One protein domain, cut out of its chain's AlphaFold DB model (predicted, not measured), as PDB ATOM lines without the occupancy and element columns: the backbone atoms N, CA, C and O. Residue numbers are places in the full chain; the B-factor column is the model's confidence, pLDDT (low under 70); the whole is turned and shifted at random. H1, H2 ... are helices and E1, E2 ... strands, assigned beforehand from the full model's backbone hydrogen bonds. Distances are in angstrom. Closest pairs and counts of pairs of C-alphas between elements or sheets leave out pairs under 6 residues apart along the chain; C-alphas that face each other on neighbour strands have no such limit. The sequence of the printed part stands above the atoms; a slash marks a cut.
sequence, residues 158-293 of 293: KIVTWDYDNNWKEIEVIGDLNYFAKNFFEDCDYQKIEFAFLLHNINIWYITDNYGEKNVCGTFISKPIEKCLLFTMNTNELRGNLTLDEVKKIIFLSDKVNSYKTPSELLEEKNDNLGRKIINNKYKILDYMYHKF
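This is residues 158 to 293 of the 293 residues of an uncharacterized protein of viral metagenome (UniProt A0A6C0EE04). A twisted sheet of five strands has one helix, H2, packed across one face and another, H1, on the opposite face, where the sheet curls round it. H4 packs on H2, while H3 and the loop of residues 268 to 281 extend the model at the end away from H1. The printed part has 136 residues, with four named helices and five named strands in the order E1 E2 H1 E3 E4 E5 H2 H3 H4. The sheet runs E2 E1 E5 E4 E3, antiparallel throughout, and the class is mixed, helices and strands. The whole is compact, with a radius of gyration of the C-alphas of 16.3 A, yet elongated in outline, spanning 54 by 32 by 21 A.

E1, residues 158 to 163, begins at C-alpha 158 (-43.208, -15.188, 9.850) and is 16.4 A long. E2, residues 169 to 174, is 15.5 A long. H1, residues 177 to 184, measures 10.0 A. E3, residues 191 to 197, is 18.7 A long; E4, residues 200 to 213, measures 24.4 A and bends by 138 degrees at residue 210. E5, residues 225 to 233, is 22.3 A long. H2, residues 244 to 254, is 15.1 A long and begins at C-alpha 244 (-37.134, -19.658, 15.444). H3, residues 264 to 267, measures 5.0 A. H4, residues 282 to 292, is 15.5 A long and ends at C-alpha 292 (-41.063, -33.071, 29.322).

E1 and E2 form a hairpin, with N 161 and O 169 2.8 A apart. E1 neighbours E5, with N 162 and O 228 at 2.8 A. E3, E4 and E5 form a meander, each strand the antiparallel neighbour of the one before; N 193 and O 204 are 2.9 A apart, as are N 205 and O 229. H2 and the sheet make two layers, a helix on one face of a sheet: H2 lies over E5 at a height over the sheet of 7.7 A and runs across the strands, at 78 degrees to E5 on the local plane. H1 is on the opposite face and near E5. H2 and H4 touch, their closest C-alphas those of Lys 249 and Tyr 290, 6.2 A apart, at a steep tilt of 53 degrees, the same way. H4 only grazes the sheet with residues 282 to 286. H3 is close to but not clearly touching H4; the C-alphas of Leu 266 and Ile 285 are the closest, at 7.3 A. In H1, H2 and H4 every O i to N i+4 pair is within hydrogen-bond range; H3 is too short for one.

The C-alphas of Asn 210 and Leu 274 are the two farthest apart, at 56.5 A. The printed part has no cut and ends at residue 293, the chain's last. The links E4 to E5 and H3 to H4 are long. Mean pLDDT of the printed part is 90.8; residues 272 to 276 are under 70.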
ATOM      1  N   LYS A 158     -44.474 -14.936   9.179       94.62
ATOM      2  CA  LYS A 158     -43.208 -15.188   9.850       94.62
ATOM      3  C   LYS A 158     -42.775 -16.630   9.603       94.62
ATOM      4  O   LYS A 158     -43.483 -17.568   9.977       94.62
ATOM      5  N   ILE A 159     -41.616 -16.780   8.977       96.19
ATOM      6  CA  ILE A 159     -40.995 -18.059   8.646       96.19
ATOM      7  C   ILE A 159     -39.596 -18.129   9.248       96.19
ATOM      8  O   ILE A 159     -39.014 -17.125   9.672       96.19
ATOM      9  N   VAL A 160     -39.019 -19.321   9.206       97.81
ATOM     10  CA  VAL A 160     -37.640 -19.551   9.618       97.81
ATOM     11  C   VAL A 160     -36.852 -20.081   8.436       97.81
ATOM     12  O   VAL A 160     -37.235 -21.076   7.832       97.81
ATOM     13  N   THR A 161     -35.738 -19.442   8.114       97.44
ATOM     14  CA  THR A 161     -34.822 -19.885   7.063       97.44
ATOM     15  C   THR A 161     -33.524 -20.383   7.669       97.44
ATOM     16  O   THR A 161     -33.038 -19.825   8.655       97.44
ATOM     17  N   TRP A 162     -32.928 -21.378   7.037       96.25
ATOM     18  CA  TRP A 162     -31.552 -21.776   7.258       96.25
ATOM     19  C   TRP A 162     -30.810 -21.739   5.927       96.25
ATOM     20  O   TRP A 162     -31.306 -22.213   4.908       96.25
ATOM     21  N   ASP A 163     -29.625 -21.157   5.957       92.31
ATOM     22  CA  ASP A 163     -28.705 -21.068   4.834       92.31
ATOM     23  C   ASP A 163     -27.306 -21.307   5.401       92.31
ATOM     24  O   ASP A 163     -26.960 -20.716   6.430       92.31
ATOM     25  N   TYR A 164     -26.543 -22.199   4.770       78.25
ATOM     26  CA  TYR A 164     -25.220 -22.623   5.232       78.25
ATOM     27  C   TYR A 164     -24.301 -21.433   5.556       78.25
ATOM     28  O   TYR A 164     -23.604 -21.446   6.572       78.25
ATOM     29  N   ASP A 165     -24.381 -20.356   4.768       78.25
ATOM     30  CA  ASP A 165     -23.565 -19.153   4.965       78.25
ATOM     31  C   ASP A 165     -24.111 -18.207   6.051       78.25
ATOM     32  O   ASP A 165     -23.371 -17.433   6.665       78.25
ATOM     33  N   ASN A 166     -25.420 -18.243   6.302       72.25
ATOM     34  CA  ASN A 166     -26.144 -17.225   7.066       72.25
ATOM     35  C   ASN A 166     -26.766 -17.731   8.375       72.25
ATOM     36  O   ASN A 166     -27.306 -16.917   9.133       72.25
ATOM     37  N   ASN A 167     -26.650 -19.031   8.662       88.69
ATOM     38  CA  ASN A 167     -27.281 -19.719   9.788       88.69
ATOM     39  C   ASN A 167     -28.805 -19.476   9.865       88.69
ATOM     40  O   ASN A 167     -29.441 -18.948   8.953       88.69
ATOM     41  N   TRP A 168     -29.417 -19.916  10.965       95.56
ATOM     42  CA  TRP A 168     -30.839 -19.728  11.233       95.56
ATOM     43  C   TRP A 168     -31.237 -18.251  11.325       95.56
ATOM     44  O   TRP A 168     -30.673 -17.502  12.127       95.56
ATOM     45  N   LYS A 169     -32.276 -17.863  10.584       95.81
ATOM     46  CA  LYS A 169     -32.896 -16.533  10.642       95.81
ATOM     47  C   LYS A 169     -34.415 -16.645  10.700       95.81
ATOM     48  O   LYS A 169     -35.012 -17.471  10.021       95.81
ATOM     49  N   GLU A 170     -35.025 -15.792  11.511       96.19
ATOM     50  CA  GLU A 170     -36.465 -15.541  11.483       96.19
ATOM     51  C   GLU A 170     -36.722 -14.369  10.534       96.19
ATOM     52  O   GLU A 170     -36.063 -13.332  10.645       96.19
ATOM     53  N   ILE A 171     -37.632 -14.547   9.577       94.62
ATOM     54  CA  ILE A 171     -37.906 -13.569   8.520       94.62
ATOM     55  C   ILE A 171     -39.417 -13.406   8.381       94.62
ATOM     56  O   ILE A 171     -40.163 -14.383   8.407       94.62
ATOM     57  N   GLU A 172     -39.868 -12.167   8.211       94.19
ATOM     58  CA  GLU A 172     -41.238 -11.874   7.800       94.19
ATOM     59  C   GLU A 172     -41.306 -11.802   6.272       94.19
ATOM     60  O   GLU A 172     -40.645 -10.971   5.644       94.19
ATOM     61  N   VAL A 173     -42.089 -12.693   5.666       91.62
ATOM     62  CA  VAL A 173     -42.332 -12.706   4.224       91.62
ATOM     63  C   VAL A 173     -43.615 -11.951   3.930       91.62
ATOM     64  O   VAL A 173     -44.703 -12.376   4.318       91.62
ATOM     65  N   ILE A 174     -43.468 -10.849   3.201       87.25
ATOM     66  CA  ILE A 174     -44.576 -10.026   2.726       87.25
ATOM     67  C   ILE A 174     -45.019 -10.563   1.359       87.25
ATOM     68  O   ILE A 174     -44.255 -10.528   0.392       87.25
ATOM     69  N   GLY A 175     -46.258 -11.054   1.272       81.88
ATOM     70  CA  GLY A 175     -46.870 -11.501   0.018       81.88
ATOM     71  C   GLY A 175     -46.658 -12.985  -0.319       81.88
ATOM     72  O   GLY A 175     -46.858 -13.878   0.511       81.88
ATOM     73  N   ASP A 176     -46.348 -13.283  -1.585       87.06
ATOM     74  CA  ASP A 176     -46.291 -14.667  -2.076       87.06
ATOM     75  C   ASP A 176     -44.995 -15.379  -1.660       87.06
ATOM     76  O   ASP A 176     -43.901 -15.084  -2.148       87.06
ATOM     77  N   LEU A 177     -45.140 -16.394  -0.805       91.44
ATOM     78  CA  LEU A 177     -44.046 -17.251  -0.365       91.44
ATOM     79  C   LEU A 177     -43.359 -17.989  -1.525       91.44
ATOM     80  O   LEU A 177     -42.166 -18.254  -1.437       91.44
ATOM     81  N   ASN A 178     -44.058 -18.289  -2.627       92.44
ATOM     82  CA  ASN A 178     -43.423 -18.903  -3.800       92.44
ATOM     83  C   ASN A 178     -42.443 -17.941  -4.477       92.44
ATOM     84  O   ASN A 178     -41.375 -18.366  -4.915       92.44
ATOM     85  N   TYR A 179     -42.788 -16.653  -4.549       92.81
ATOM     86  CA  TYR A 179     -41.886 -15.629  -5.070       92.81
ATOM     87  C   TYR A 179     -40.676 -15.449  -4.148       92.81
ATOM     88  O   TYR A 179     -39.541 -15.426  -4.620       92.81
ATOM     89  N   PHE A 180     -40.900 -15.402  -2.830       94.69
ATOM     90  CA  PHE A 180     -39.809 -15.393  -1.854       94.69
ATOM     91  C   PHE A 180     -38.889 -16.612  -2.018       94.69
ATOM     92  O   PHE A 180     -37.677 -16.451  -2.107       94.69
ATOM     93  N   ALA A 181     -39.458 -17.816  -2.123       95.75
ATOM     94  CA  ALA A 181     -38.699 -19.055  -2.239       95.75
ATOM     95  C   ALA A 181     -37.841 -19.114  -3.504       95.75
ATOM     96  O   ALA A 181     -36.692 -19.524  -3.416       95.75
ATOM     97  N   LYS A 182     -38.349 -18.663  -4.661       95.31
ATOM     98  CA  LYS A 182     -37.544 -18.589  -5.894       95.31
ATOM     99  C   LYS A 182     -36.295 -17.734  -5.716       95.31
ATOM    100  O   LYS A 182     -35.213 -18.162  -6.089       95.31
ATOM    101  N   ASN A 183     -36.439 -16.569  -5.084       94.25
ATOM    102  CA  ASN A 183     -35.301 -15.694  -4.805       94.25
ATOM    103  C   ASN A 183     -34.353 -16.306  -3.763       94.25
ATOM    104  O   ASN A 183     -33.142 -16.267  -3.944       94.25
ATOM    105  N   PHE A 184     -34.893 -16.885  -2.687       95.62
ATOM    106  CA  PHE A 184     -34.104 -17.498  -1.613       95.62
ATOM    107  C   PHE A 184     -33.289 -18.711  -2.092       95.62
ATOM    108  O   PHE A 184     -32.145 -18.894  -1.679       95.62
ATOM    109  N   PHE A 185     -33.869 -19.518  -2.981       95.81
ATOM    110  CA  PHE A 185     -33.231 -20.688  -3.586       95.81
ATOM    111  C   PHE A 185     -32.518 -20.382  -4.910       95.81
ATOM    112  O   PHE A 185     -32.037 -21.309  -5.551       95.81
ATOM    113  N   GLU A 186     -32.430 -19.112  -5.320       93.88
ATOM    114  CA  GLU A 186     -31.711 -18.680  -6.530       93.88
ATOM    115  C   GLU A 186     -32.171 -19.421  -7.801       93.88
ATOM    116  O   GLU A 186     -31.365 -19.868  -8.613       93.88
ATOM    117  N   ASP A 187     -33.489 -19.589  -7.946       90.12
ATOM    118  CA  ASP A 187     -34.141 -20.342  -9.028       90.12
ATOM    119  C   ASP A 187     -33.727 -21.828  -9.141       90.12
ATOM    120  O   ASP A 187     -34.092 -22.500 -10.109       90.12
ATOM    121  N   CYS A 188     -33.026 -22.380  -8.144       92.31
ATOM    122  CA  CYS A 188     -32.758 -23.813  -8.063       92.31
ATOM    123  C   CYS A 188     -34.037 -24.609  -7.764       92.31
ATOM    124  O   CYS A 188     -34.922 -24.165  -7.026       92.31
ATOM    125  N   ASP A 189     -34.098 -25.839  -8.276       93.62
ATOM    126  CA  ASP A 189     -35.151 -26.785  -7.913       93.62
ATOM    127  C   ASP A 189     -35.008 -27.203  -6.442       93.62
ATOM    128  O   ASP A 189     -33.969 -27.708  -6.011       93.62
ATOM    129  N   TYR A 190     -36.082 -27.034  -5.672       96.69
ATOM    130  CA  TYR A 190     -36.133 -27.375  -4.252       96.69
ATOM    131  C   TYR A 190     -37.207 -28.429  -3.966       96.69
ATOM    132  O   TYR A 190     -38.234 -28.535  -4.641       96.69
ATOM    133  N   GLN A 191     -36.962 -29.233  -2.937       97.44
ATOM    134  CA  GLN A 191     -37.872 -30.270  -2.457       97.44
ATOM    135  C   GLN A 191     -38.844 -29.683  -1.434       97.44
ATOM    136  O   GLN A 191     -38.541 -28.689  -0.774       97.44
ATOM    137  N   LYS A 192     -40.023 -30.299  -1.298       97.50
ATOM    138  CA  LYS A 192     -41.067 -29.897  -0.349       97.50
ATOM    139  C   LYS A 192     -41.519 -31.106   0.455       97.50
ATOM    140  O   LYS A 192     -41.811 -32.147  -0.132       97.50
ATOM    141  N   ILE A 193     -41.615 -30.950   1.769       96.94
ATOM    142  CA  ILE A 193     -42.292 -31.900   2.651       96.94
ATOM    143  C   ILE A 193     -43.285 -31.159   3.541       96.94
ATOM    144  O   ILE A 193     -43.033 -30.030   3.963       96.94
ATOM    145  N   GLU A 194     -44.404 -31.816   3.817       96.06
ATOM    146  CA  GLU A 194     -45.462 -31.348   4.706       96.06
ATOM    147  C   GLU A 194     -45.802 -32.475   5.678       96.06
ATOM    148  O   GLU A 194     -45.929 -33.636   5.271       96.06
ATOM    149  N   PHE A 195     -45.919 -32.148   6.961       94.12
ATOM    150  CA  PHE A 195     -46.330 -33.103   7.979       94.12
ATOM    151  C   PHE A 195     -46.902 -32.409   9.217       94.12
ATOM    152  O   PHE A 195     -46.483 -31.322   9.616       94.12
ATOM    153  N   ALA A 196     -47.829 -33.097   9.881       94.38
ATOM    154  CA  ALA A 196     -48.303 -32.692  11.195       94.38
ATOM    155  C   ALA A 196     -47.239 -32.993  12.263       94.38
ATOM    156  O   ALA A 196     -46.732 -34.116  12.349       94.38
ATOM    157  N   PHE A 197     -46.942 -32.001  13.099       95.62
ATOM    158  CA  PHE A 197     -46.087 -32.130  14.272       95.62
ATOM    159  C   PHE A 197     -46.778 -31.508  15.481       95.62
ATOM    160  O   PHE A 197     -46.896 -30.293  15.593       95.62
ATOM    161  N   LEU A 198     -47.238 -32.351  16.398       94.81
ATOM    162  CA  LEU A 198     -48.148 -31.991  17.478       94.81
ATOM    163  C   LEU A 198     -49.386 -31.277  16.904       94.81
ATOM    164  O   LEU A 198     -50.161 -31.906  16.184       94.81
ATOM    165  N   LEU A 199     -49.565 -29.987  17.197       92.69
ATOM    166  CA  LEU A 199     -50.630 -29.147  16.631       92.69
ATOM    167  C   LEU A 199     -50.143 -28.203  15.522       92.69
ATOM    168  O   LEU A 199     -50.899 -27.357  15.054       92.69
ATOM    169  N   HIS A 200     -48.889 -28.326  15.092       94.81
ATOM    170  CA  HIS A 200     -48.355 -27.580  13.961       94.81
ATOM    171  C   HIS A 200     -48.541 -28.369  12.663       94.81
ATOM    172  O   HIS A 200     -48.328 -29.581  12.630       94.81
ATOM    173  N   ASN A 201     -48.869 -27.675  11.572       95.12
ATOM    174  CA  ASN A 201     -48.744 -28.220  10.219       95.12
ATOM    175  C   ASN A 201     -47.446 -27.699   9.589       95.12
ATOM    176  O   ASN A 201     -47.434 -26.625   8.980       95.12
ATOM    177  N   ILE A 202     -46.350 -28.435   9.777       96.75
ATOM    178  CA  ILE A 202     -45.009 -28.010   9.382       96.75
ATOM    179  C   ILE A 202     -44.777 -28.276   7.902       96.75
ATOM    180  O   ILE A 202     -44.947 -29.387   7.405       96.75
ATOM    181  N   ASN A 203     -44.316 -27.235   7.221       97.56
ATOM    182  CA  ASN A 203     -43.893 -27.270   5.835       97.56
ATOM    183  C   ASN A 203     -42.407 -26.925   5.764       97.56
ATOM    184  O   ASN A 203     -41.988 -25.892   6.289       97.56
ATOM    185  N   ILE A 204     -41.619 -27.775   5.104       97.94
ATOM    186  CA  ILE A 204     -40.184 -27.557   4.892       97.94
ATOM    187  C   ILE A 204     -39.903 -27.595   3.398       97.94
ATOM    188  O   ILE A 204     -40.163 -28.598   2.728       97.94
ATOM    189  N   TRP A 205     -39.363 -26.498   2.874       98.06
ATOM    190  CA  TRP A 205     -38.851 -26.416   1.508       98.06
ATOM    191  C   TRP A 205     -37.329 -26.358   1.572       98.06
ATOM    192  O   TRP A 205     -36.799 -25.599   2.383       98.06
ATOM    193  N   TYR A 206     -36.619 -27.174   0.795       97.62
ATOM    194  CA  TYR A 206     -35.180 -27.360   1.005       97.62
ATOM    195  C   TYR A 206     -34.404 -27.820  -0.232       97.62
ATOM    196  O   TYR A 206     -34.944 -28.463  -1.133       97.62
ATOM    197  N   ILE A 207     -33.101 -27.541  -0.213       96.50
ATOM    198  CA  ILE A 207     -32.088 -28.053  -1.140       96.50
ATOM    199  C   ILE A 207     -31.095 -28.904  -0.347       96.50
ATOM    200  O   ILE A 207     -30.760 -28.588   0.796       96.50
ATOM    201  N   THR A 208     -30.640 -30.003  -0.948       94.62
ATOM    202  CA  THR A 208     -29.634 -30.898  -0.364       94.62
ATOM    203  C   THR A 208     -28.339 -30.824  -1.150       94.62
ATOM    204  O   THR A 208     -28.386 -30.953  -2.372       94.62
ATOM    205  N   ASP A 209     -27.209 -30.769  -0.454       91.75
ATOM    206  CA  ASP A 209     -25.873 -30.874  -1.042       91.75
ATOM    207  C   ASP A 209     -25.041 -31.901  -0.256       91.75
ATOM    208  O   ASP A 209     -25.247 -32.100   0.941       91.75
ATOM    209  N   ASN A 210     -24.102 -32.588  -0.910       90.62
ATOM    210  CA  ASN A 210     -23.256 -33.587  -0.244       90.62
ATOM    211  C   ASN A 210     -22.319 -32.980   0.818       90.62
ATOM    212  O   ASN A 210     -21.897 -33.693   1.733       90.62
ATOM    213  N   TYR A 211     -22.003 -31.693   0.691       89.06
ATOM    214  CA  TYR A 211     -21.226 -30.876   1.620       89.06
ATOM    215  C   TYR A 211     -22.109 -30.005   2.525       89.06
ATOM    216  O   TYR A 211     -21.576 -29.224   3.309       89.06
ATOM    217  N   GLY A 212     -23.435 -30.144   2.431       89.44
ATOM    218  CA  GLY A 212     -24.376 -29.444   3.295       89.44
ATOM    219  C   GLY A 212     -24.260 -29.846   4.769       89.44
ATOM    220  O   GLY A 212     -23.576 -30.806   5.144       89.44
ATOM    221  N   GLU A 213     -24.991 -29.133   5.619       91.81
ATOM    222  CA  GLU A 213     -25.007 -29.372   7.060       91.81
ATOM    223  C   GLU A 213     -25.956 -30.524   7.409       91.81
ATOM    224  O   GLU A 213     -27.067 -30.650   6.880       91.81
ATOM    225  N   LYS A 214     -25.520 -31.401   8.314       91.31
ATOM    226  CA  LYS A 214     -26.309 -32.566   8.736       91.31
ATOM    227  C   LYS A 214     -27.244 -32.193   9.881       91.31
ATOM    228  O   LYS A 214     -26.923 -31.351  10.706       91.31
ATOM    229  N   ASN A 215     -28.381 -32.880   9.966       89.31
ATOM    230  CA  ASN A 215     -29.354 -32.745  11.060       89.31
ATOM    231  C   ASN A 215     -29.943 -31.330  11.234       89.31
ATOM    232  O   ASN A 215     -30.524 -31.040  12.278       89.31
ATOM    233  N   VAL A 216     -29.847 -30.458  10.219       92.44
ATOM    234  CA  VAL A 216     -30.466 -29.118  10.234       92.44
ATOM    235  C   VAL A 216     -31.954 -29.225  10.551       92.44
ATOM    236  O   VAL A 216     -32.462 -28.514  11.407       92.44
ATOM    237  N   CYS A 217     -32.655 -30.159   9.911       92.69
ATOM    238  CA  CYS A 217     -34.078 -30.399  10.134       92.69
ATOM    239  C   CYS A 217     -34.331 -31.596  11.071       92.69
ATOM    240  O   CYS A 217     -35.320 -32.299  10.889       92.69
ATOM    241  N   GLY A 218     -33.443 -31.867  12.037       90.44
ATOM    242  CA  GLY A 218     -33.591 -32.997  12.968       90.44
ATOM    243  C   GLY A 218     -33.742 -34.345  12.251       90.44
ATOM    244  O   GLY A 218     -33.081 -34.586  11.238       90.44
ATOM    245  N   THR A 219     -34.648 -35.203  12.730       92.50
ATOM    246  CA  THR A 219     -34.972 -36.483  12.065       92.50
ATOM    247  C   THR A 219     -35.839 -36.355  10.812       92.50
ATOM    248  O   THR A 219     -36.012 -37.350  10.105       92.50
ATOM    249  N   PHE A 220     -36.372 -35.170  10.489       92.69
ATOM    250  CA  PHE A 220     -37.314 -35.013   9.372       92.69
ATOM    251  C   PHE A 220     -36.653 -35.220   8.007       92.69
ATOM    252  O   PHE A 220     -37.287 -35.725   7.079       92.69
ATOM    253  N   ILE A 221     -35.383 -34.825   7.872       93.06
ATOM    254  CA  ILE A 221     -34.614 -34.974   6.634       93.06
ATOM    255  C   ILE A 221     -33.237 -35.540   6.969       93.06
ATOM    256  O   ILE A 221     -32.415 -34.893   7.608       93.06
ATOM    257  N   SER A 222     -32.967 -36.754   6.486       91.44
ATOM    258  CA  SER A 222     -31.718 -37.474   6.765       91.44
ATOM    259  C   SER A 222     -30.535 -37.045   5.889       91.44
ATOM    260  O   SER A 222     -29.407 -37.488   6.106       91.44
ATOM    261  N   LYS A 223     -30.792 -36.263   4.836       94.12
ATOM    262  CA  LYS A 223     -29.766 -35.777   3.906       94.12
ATOM    263  C   LYS A 223     -29.170 -34.465   4.423       94.12
ATOM    264  O   LYS A 223     -29.897 -33.710   5.065       94.12
ATOM    265  N   PRO A 224     -27.892 -34.169   4.131       94.50
ATOM    266  CA  PRO A 224     -27.345 -32.859   4.443       94.50
ATOM    267  C   PRO A 224     -28.079 -31.772   3.644       94.50
ATOM    268  O   PRO A 224     -28.396 -31.959   2.465       94.50
ATOM    269  N   ILE A 225     -28.398 -30.670   4.316       95.25
ATOM    270  CA  ILE A 225     -29.156 -29.541   3.767       95.25
ATOM    271  C   ILE A 225     -28.162 -28.447   3.379       95.25
ATOM    272  O   ILE A 225     -27.191 -28.227   4.093       95.25
ATOM    273  N   GLU A 226     -28.406 -27.750   2.272       94.88
ATOM    274  CA  GLU A 226     -27.659 -26.539   1.875       94.88
ATOM    275  C   GLU A 226     -28.427 -25.255   2.217       94.88
ATOM    276  O   GLU A 226     -27.885 -24.332   2.826       94.88
ATOM    277  N   LYS A 227     -29.732 -25.248   1.920       96.62
ATOM    278  CA  LYS A 227     -30.677 -24.195   2.299       96.62
ATOM    279  C   LYS A 227     -32.038 -24.802   2.609       96.62
ATOM    280  O   LYS A 227     -32.461 -25.753   1.946       96.62
ATOM    281  N   CYS A 228     -32.760 -24.239   3.567       97.25
ATOM    282  CA  CYS A 228     -34.171 -24.545   3.764       97.25
ATOM    283  C   CYS A 228     -34.959 -23.361   4.318       97.25
ATOM    284  O   CYS A 228     -34.417 -22.435   4.916       97.25
ATOM    285  N   LEU A 229     -36.270 -23.408   4.120       97.06
ATOM    286  CA  LEU A 229     -37.221 -22.550   4.805       97.06
ATOM    287  C   LEU A 229     -38.331 -23.399   5.417       97.06
ATOM    288  O   LEU A 229     -38.726 -24.426   4.861       97.06
ATOM    289  N   LEU A 230     -38.788 -22.980   6.591       97.81
ATOM    290  CA  LEU A 230     -39.787 -23.647   7.405       97.81
ATOM    291  C   LEU A 230     -40.907 -22.664   7.722       97.81
ATOM    292  O   LEU A 230     -40.661 -21.537   8.158       97.81
ATOM    293  N   PHE A 231     -42.138 -23.115   7.542       96.19
ATOM    294  CA  PHE A 231     -43.341 -22.361   7.875       96.19
ATOM    295  C   PHE A 231     -44.446 -23.313   8.328       96.19
ATOM    296  O   PHE A 231     -44.310 -24.534   8.232       96.19
ATOM    297  N   THR A 232     -45.538 -22.755   8.848       94.88
ATOM    298  CA  THR A 232     -46.707 -23.536   9.254       94.88
ATOM    299  C   THR A 232     -47.958 -23.038   8.552       94.88
ATOM    300  O   THR A 232     -48.058 -21.862   8.207       94.88
ATOM    301  N   MET A 233     -48.928 -23.924   8.365       92.50
ATOM    302  CA  MET A 233     -50.275 -23.567   7.917       92.50
ATOM    303  C   MET A 233     -51.227 -23.556   9.120       92.50
ATOM    304  O   MET A 233     -51.131 -24.440   9.971       92.50
ATOM    305  N   ASN A 234     -52.104 -22.551   9.213       86.44
ATOM    306  CA  ASN A 234     -53.197 -22.503  10.196       86.44
ATOM    307  C   ASN A 234     -54.458 -23.172   9.630       86.44
ATOM    308  O   ASN A 234     -55.130 -23.925  10.325       86.44
ATOM    309  N   THR A 235     -54.755 -22.914   8.355       84.38
ATOM    310  CA  THR A 235     -55.792 -23.605   7.575       84.38
ATOM    311  C   THR A 235     -55.204 -24.006   6.222       84.38
ATOM    312  O   THR A 235     -54.050 -23.696   5.930       84.38
ATOM    313  N   ASN A 236     -55.984 -24.660   5.359       83.75
ATOM    314  CA  ASN A 236     -55.540 -24.969   3.994       83.75
ATOM    315  C   ASN A 236     -55.222 -23.708   3.165       83.75
ATOM    316  O   ASN A 236     -54.496 -23.788   2.179       83.75
ATOM    317  N   GLU A 237     -55.756 -22.552   3.568       84.75
ATOM    318  CA  GLU A 237     -55.643 -21.287   2.835       84.75
ATOM    319  C   GLU A 237     -54.798 -20.249   3.584       84.75
ATOM    320  O   GLU A 237     -54.112 -19.438   2.963       84.75
ATOM    321  N   LEU A 238     -54.800 -20.289   4.921       86.56
ATOM    322  CA  LEU A 238     -54.110 -19.321   5.766       86.56
ATOM    323  C   LEU A 238     -52.804 -19.894   6.305       86.56
ATOM    324  O   LEU A 238     -52.785 -20.890   7.035       86.56
ATOM    325  N   ARG A 239     -51.702 -19.203   6.006       89.81
ATOM    326  CA  ARG A 239     -50.410 -19.456   6.649       89.81
ATOM    327  C   ARG A 239     -50.462 -19.023   8.111       89.81
ATOM    328  O   ARG A 239     -51.145 -18.068   8.474       89.81
ATOM    329  N   GLY A 240     -49.725 -19.743   8.941       89.12
ATOM    330  CA  GLY A 240     -49.469 -19.385  10.323       89.12
ATOM    331  C   GLY A 240     -48.043 -18.893  10.512       89.12
ATOM    332  O   GLY A 240     -47.132 -19.245   9.763       89.12
ATOM    333  N   ASN A 241     -47.843 -18.119  11.571       92.00
ATOM    334  CA  ASN A 241     -46.510 -17.719  11.996       92.00
ATOM    335  C   ASN A 241     -45.780 -18.894  12.656       92.00
ATOM    336  O   ASN A 241     -46.368 -19.618  13.472       92.00
ATOM    337  N   LEU A 242     -44.502 -19.039  12.306       95.12
ATOM    338  CA  LEU A 242     -43.566 -19.990  12.894       95.12
ATOM    339  C   LEU A 242     -42.289 -19.248  13.305       95.12
ATOM    340  O   LEU A 242     -41.614 -18.645  12.472       95.12
ATOM    341  N   THR A 243     -41.975 -19.275  14.595       95.62
ATOM    342  CA  THR A 243     -40.797 -18.598  15.157       95.62
ATOM    343  C   THR A 243     -39.565 -19.498  15.182       95.62
ATOM    344  O   THR A 243     -39.660 -20.730  15.168       95.62
ATOM    345  N   LEU A 244     -38.379 -18.894  15.290       96.31
ATOM    346  CA  LEU A 244     -37.134 -19.658  15.444       96.31
ATOM    347  C   LEU A 244     -37.094 -20.455  16.761       96.31
ATOM    348  O   LEU A 244     -36.516 -21.542  16.803       96.31
ATOM    349  N   ASP A 245     -37.702 -19.937  17.831       96.00
ATOM    350  CA  ASP A 245     -37.852 -20.659  19.103       96.00
ATOM    351  C   ASP A 245     -38.673 -21.943  18.912       96.00
ATOM    352  O   ASP A 245     -38.237 -23.022  19.313       96.00
ATOM    353  N   GLU A 246     -39.810 -21.853  18.212       96.56
ATOM    354  CA  GLU A 246     -40.625 -23.024  17.868       96.56
ATOM    355  C   GLU A 246     -39.838 -24.033  17.029       96.56
ATOM    356  O   GLU A 246     -39.808 -25.213  17.372       96.56
ATOM    357  N   VAL A 247     -39.144 -23.587  15.975       97.06
ATOM    358  CA  VAL A 247     -38.347 -24.479  15.116       97.06
ATOM    359  C   VAL A 247     -37.271 -25.217  15.905       97.06
ATOM    360  O   VAL A 247     -37.125 -26.427  15.749       97.06
ATOM    361  N   LYS A 248     -36.556 -24.532  16.804       96.31
ATOM    362  CA  LYS A 248     -35.545 -25.171  17.660       96.31
ATOM    363  C   LYS A 248     -36.153 -26.244  18.563       96.31
ATOM    364  O   LYS A 248     -35.579 -27.325  18.681       96.31
ATOM    365  N   LYS A 249     -37.316 -25.973  19.163       97.31
ATOM    366  CA  LYS A 249     -38.038 -26.946  19.999       97.31
ATOM    367  C   LYS A 249     -38.535 -28.134  19.183       97.31
ATOM    368  O   LYS A 249     -38.384 -29.269  19.620       97.31
ATOM    369  N   ILE A 250     -39.076 -27.888  17.991       97.12
ATOM    370  CA  ILE A 250     -39.560 -28.927  17.073       97.12
ATOM    371  C   ILE A 250     -38.404 -29.833  16.628       97.12
ATOM    372  O   ILE A 250     -38.525 -31.052  16.717       97.12
ATOM    373  N   ILE A 251     -37.268 -29.260  16.215       95.75
ATOM    374  CA  ILE A 251     -36.066 -30.022  15.843       95.75
ATOM    375  C   ILE A 251     -35.572 -30.855  17.028       95.75
ATOM    376  O   ILE A 251     -35.356 -32.054  16.872       95.75
ATOM    377  N   PHE A 252     -35.459 -30.259  18.220       96.44
ATOM    378  CA  PHE A 252     -35.067 -30.988  19.428       96.44
ATOM    379  C   PHE A 252     -36.004 -32.167  19.715       96.44
ATOM    380  O   PHE A 252     -35.546 -33.282  19.957       96.44
ATOM    381  N   LEU A 253     -37.316 -31.936  19.661       96.88
ATOM    382  CA  LEU A 253     -38.321 -32.958  19.941       96.88
ATOM    383  C   LEU A 253     -38.376 -34.046  18.870       96.88
ATOM    384  O   LEU A 253     -38.735 -35.176  19.201       96.88
ATOM    385  N   SER A 254     -37.997 -33.744  17.626       94.75
ATOM    386  CA  SER A 254     -37.994 -34.709  16.522       94.75
ATOM    387  C   SER A 254     -37.161 -35.961  16.825       94.75
ATOM    388  O   SER A 254     -37.510 -37.045  16.367       94.75
ATOM    389  N   ASP A 255     -36.124 -35.835  17.656       93.25
ATOM    390  CA  ASP A 255     -35.250 -36.940  18.074       93.25
ATOM    391  C   ASP A 255     -35.708 -37.616  19.380       93.25
ATOM    392  O   ASP A 255     -35.144 -38.628  19.798       93.25
ATOM    393  N   LYS A 256     -36.692 -37.035  20.076       93.88
ATOM    394  CA  LYS A 256     -37.139 -37.463  21.413       93.88
ATOM    395  C   LYS A 256     -38.465 -38.200  21.392       93.88
ATOM    396  O   LYS A 256     -38.685 -39.089  22.214       93.88
ATOM    397  N   VAL A 257     -39.361 -37.816  20.487       91.62
ATOM    398  CA  VAL A 257     -40.709 -38.379  20.428       91.62
ATOM    399  C   VAL A 257     -40.770 -39.551  19.453       91.62
ATOM    400  O   VAL A 257     -40.274 -39.486  18.335       91.62
ATOM    401  N   ASN A 258     -41.452 -40.624  19.856       86.75
ATOM    402  CA  ASN A 258     -41.676 -41.793  18.993       86.75
ATOM    403  C   ASN A 258     -42.783 -41.564  17.949       86.75
ATOM    404  O   ASN A 258     -42.968 -42.368  17.039       86.75
ATOM    405  N   SER A 259     -43.578 -40.509  18.125       89.75
ATOM    406  CA  SER A 259     -44.700 -40.143  17.268       89.75
ATOM    407  C   SER A 259     -44.845 -38.629  17.278       89.75
ATOM    408  O   SER A 259     -44.848 -38.023  18.348       89.75
ATOM    409  N   TYR A 260     -45.031 -38.034  16.101       92.56
ATOM    410  CA  TYR A 260     -45.302 -36.602  15.957       92.56
ATOM    411  C   TYR A 260     -46.760 -36.238  16.265       92.56
ATOM    412  O   TYR A 260     -47.111 -35.070  16.231       92.56
ATOM    413  N   LYS A 261     -47.632 -37.204  16.575       92.50
ATOM    414  CA  LYS A 261     -49.009 -36.911  17.004       92.50
ATOM    415  C   LYS A 261     -49.040 -36.329  18.413       92.50
ATOM    416  O   LYS A 261     -48.338 -36.824  19.294       92.50
ATOM    417  N   THR A 262     -49.928 -35.363  18.640       91.25
ATOM    418  CA  THR A 262     -50.244 -34.884  19.990       91.25
ATOM    419  C   THR A 262     -50.780 -36.035  20.851       91.25
ATOM    420  O   THR A 262     -51.713 -36.723  20.423       91.25
ATOM    421  N   PRO A 263     -50.222 -36.265  22.053       89.88
ATOM    422  CA  PRO A 263     -50.775 -37.216  23.012       89.88
ATOM    423  C   PRO A 263     -52.250 -36.924  23.317       89.88
ATOM    424  O   PRO A 263     -52.609 -35.776  23.576       89.88
ATOM    425  N   SER A 264     -53.107 -37.950  23.323       88.69
ATOM    426  CA  SER A 264     -54.555 -37.781  23.544       88.69
ATOM    427  C   SER A 264     -54.878 -37.107  24.880       88.69
ATOM    428  O   SER A 264     -55.770 -36.273  24.936       88.69
ATOM    429  N   GLU A 265     -54.079 -37.368  25.917       86.50
ATOM    430  CA  GLU A 265     -54.147 -36.739  27.250       86.50
ATOM    431  C   GLU A 265     -54.006 -35.200  27.246       86.50
ATOM    432  O   GLU A 265     -54.374 -34.529  28.216       86.50
ATOM    433  N   LEU A 266     -53.442 -34.629  26.173       85.50
ATOM    434  CA  LEU A 266     -53.324 -33.181  25.960       85.50
ATOM    435  C   LEU A 266     -54.438 -32.622  25.063       85.50
ATOM    436  O   LEU A 266     -54.620 -31.409  25.009       85.50
ATOM    437  N   LEU A 267     -55.178 -33.491  24.372       84.44
ATOM    438  CA  LEU A 267     -56.350 -33.133  23.568       84.44
ATOM    439  C   LEU A 267     -57.661 -33.266  24.352       84.44
ATOM    440  O   LEU A 267     -58.680 -32.735  23.923       84.44
ATOM    441  N   GLU A 268     -57.643 -33.985  25.476       81.88
ATOM    442  CA  GLU A 268     -58.789 -34.095  26.374       81.88
ATOM    443  C   GLU A 268     -59.227 -32.718  26.878       81.88
ATOM    444  O   GLU A 268     -58.403 -31.896  27.293       81.88
ATOM    445  N   GLU A 269     -60.542 -32.481  26.857       76.69
ATOM    446  CA  GLU A 269     -61.126 -31.277  27.434       76.69
ATOM    447  C   GLU A 269     -60.842 -31.252  28.934       76.69
ATOM    448  O   GLU A 269     -61.265 -32.131  29.687       76.69
ATOM    449  N   LYS A 270     -60.105 -30.231  29.365       76.88
ATOM    450  CA  LYS A 270     -59.841 -29.963  30.775       76.88
ATOM    451  C   LYS A 270     -60.536 -28.680  31.155       76.88
ATOM    452  O   LYS A 270     -60.566 -27.744  30.363       76.88
ATOM    453  N   ASN A 271     -61.048 -28.650  32.376       76.25
ATOM    454  CA  ASN A 271     -61.553 -27.432  32.966       76.25
ATOM    455  C   ASN A 271     -60.543 -26.893  33.973       76.25
ATOM    456  O   ASN A 271     -59.864 -27.668  34.650       76.25
ATOM    457  N   ASP A 272     -60.453 -25.575  34.073       66.75
ATOM    458  CA  ASP A 272     -59.712 -24.927  35.144       66.75
ATOM    459  C   ASP A 272     -60.471 -24.994  36.485       66.75
ATOM    460  O   ASP A 272     -61.556 -25.575  36.601       66.75
ATOM    461  N   ASN A 273     -59.908 -24.363  37.519       65.00
ATOM    462  CA  ASN A 273     -60.496 -24.316  38.863       65.00
ATOM    463  C   ASN A 273     -61.850 -23.582  38.924       65.00
ATOM    464  O   ASN A 273     -62.518 -23.629  39.957       65.00
ATOM    465  N   LEU A 274     -62.241 -22.899  37.846       62.72
ATOM    466  CA  LEU A 274     -63.487 -22.152  37.706       62.72
ATOM    467  C   LEU A 274     -64.493 -22.877  36.794       62.72
ATOM    468  O   LEU A 274     -65.581 -22.360  36.554       62.72
ATOM    469  N   GLY A 275     -64.157 -24.077  36.302       61.97
ATOM    470  CA  GLY A 275     -65.017 -24.868  35.422       61.97
ATOM    471  C   GLY A 275     -64.955 -24.465  33.945       61.97
ATOM    472  O   GLY A 275     -65.762 -24.964  33.162       61.97
ATOM    473  N   ARG A 276     -64.025 -23.589  33.543       66.00
ATOM    474  CA  ARG A 276     -63.873 -23.130  32.153       66.00
ATOM    475  C   ARG A 276     -63.004 -24.092  31.360       66.00
ATOM    476  O   ARG A 276     -61.961 -24.517  31.851       66.00
ATOM    477  N   LYS A 277     -63.380 -24.358  30.110       73.50
ATOM    478  CA  LYS A 277     -62.591 -25.185  29.192       73.50
ATOM    479  C   LYS A 277     -61.230 -24.533  28.912       73.50
ATOM    480  O   LYS A 277     -61.161 -23.430  28.378       73.50
ATOM    481  N   ILE A 278     -60.152 -25.235  29.248       75.50
ATOM    482  CA  ILE A 278     -58.773 -24.835  28.963       75.50
ATOM    483  C   ILE A 278     -58.492 -25.079  27.481       75.50
ATOM    484  O   ILE A 278     -58.701 -26.179  26.962       75.50
ATOM    485  N   ILE A 279     -57.979 -24.055  26.803       76.38
ATOM    486  CA  ILE A 279     -57.595 -24.131  25.394       76.38
ATOM    487  C   ILE A 279     -56.132 -24.576  25.301       76.38
ATOM    488  O   ILE A 279     -55.217 -23.840  25.660       76.38
ATOM    489  N   ASN A 280     -55.886 -25.786  24.799       83.50
ATOM    490  CA  ASN A 280     -54.531 -26.265  24.514       83.50
ATOM    491  C   ASN A 280     -54.128 -25.907  23.082       83.50
ATOM    492  O   ASN A 280     -54.280 -26.713  22.167       83.50
ATOM    493  N   ASN A 281     -53.616 -24.690  22.895       86.94
ATOM    494  CA  ASN A 281     -53.119 -24.235  21.597       86.94
ATOM    495  C   ASN A 281     -51.750 -24.849  21.239       86.94
ATOM    496  O   ASN A 281     -51.084 -25.500  22.056       86.94
ATOM    497  N   LYS A 282     -51.300 -24.613  20.000       90.62
ATOM    498  CA  LYS A 282     -50.044 -25.184  19.485       90.62
ATOM    499  C   LYS A 282     -48.807 -24.795  20.303       90.62
ATOM    500  O   LYS A 282     -47.898 -25.609  20.452       90.62
ATOM    501  N   TYR A 283     -48.787 -23.584  20.860       92.06
ATOM    502  CA  TYR A 283     -47.666 -23.064  21.645       92.06
ATOM    503  C   TYR A 283     -47.552 -23.782  22.989       92.06
ATOM    504  O   TYR A 283     -46.495 -24.317  23.319       92.06
ATOM    505  N   LYS A 284     -48.674 -23.893  23.706       90.94
ATOM    506  CA  LYS A 284     -48.781 -24.599  24.986       90.94
ATOM    507  C   LYS A 284     -48.391 -26.068  24.862       90.94
ATOM    508  O   LYS A 284     -47.610 -26.563  25.672       90.94
ATOM    509  N   ILE A 285     -48.875 -26.760  23.826       92.44
ATOM    510  CA  ILE A 285     -48.524 -28.171  23.604       92.44
ATOM    511  C   ILE A 285     -47.036 -28.331  23.274       92.44
ATOM    512  O   ILE A 285     -46.391 -29.229  23.820       92.44
ATOM    513  N   LEU A 286     -46.477 -27.470  22.421       95.19
ATOM    514  CA  LEU A 286     -45.057 -27.531  22.079       95.19
ATOM    515  C   LEU A 286     -44.168 -27.274  23.302       95.19
ATOM    516  O   LEU A 286     -43.233 -28.037  23.541       95.19
ATOM    517  N   ASP A 287     -44.476 -26.246  24.092       94.31
ATOM    518  CA  ASP A 287     -43.717 -25.907  25.295       94.31
ATOM    519  C   ASP A 287     -43.831 -26.996  26.360       94.31
ATOM    520  O   ASP A 287     -42.815 -27.386  26.937       94.31
ATOM    521  N   TYR A 288     -45.026 -27.542  26.582       92.44
ATOM    522  CA  TYR A 288     -45.220 -28.671  27.489       92.44
ATOM    523  C   TYR A 288     -44.364 -29.875  27.075       92.44
ATOM    524  O   TYR A 288     -43.638 -30.440  27.894       92.44
ATOM    525  N   MET A 289     -44.416 -30.252  25.792       94.75
ATOM    526  CA  MET A 289     -43.641 -31.379  25.277       94.75
ATOM    527  C   MET A 289     -42.138 -31.115  25.364       94.75
ATOM    528  O   MET A 289     -41.401 -32.016  25.747       94.75
ATOM    529  N   TYR A 290     -41.685 -29.894  25.077       95.56
ATOM    530  CA  TYR A 290     -40.277 -29.514  25.191       95.56
ATOM    531  C   TYR A 290     -39.753 -29.638  26.626       95.56
ATOM    532  O   TYR A 290     -38.669 -30.165  26.817       95.56
ATOM    533  N   HIS A 291     -40.525 -29.225  27.637       93.56
ATOM    534  CA  HIS A 291     -40.114 -29.341  29.046       93.56
ATOM    535  C   HIS A 291     -40.205 -30.767  29.605       93.56
ATOM    536  O   HIS A 291     -39.640 -31.054  30.660       93.56
ATOM    537  N   LYS A 292     -40.937 -31.661  28.933       92.31
ATOM    538  CA  LYS A 292     -41.063 -33.071  29.322       92.31
ATOM    539  C   LYS A 292     -39.794 -33.887  29.018       92.31
ATOM    540  O   LYS A 292     -39.637 -34.957  29.608       92.31
ATOM    541  N   PHE A 293     -38.925 -33.417  28.119       91.00
ATOM    542  CA  PHE A 293     -37.723 -34.113  27.632       91.00
ATOM    543  C   PHE A 293     -36.437 -33.328  27.896       91.00
ATOM    544  O   PHE A 293     -35.374 -33.992  27.945       91.00
TER     545      PHE A 293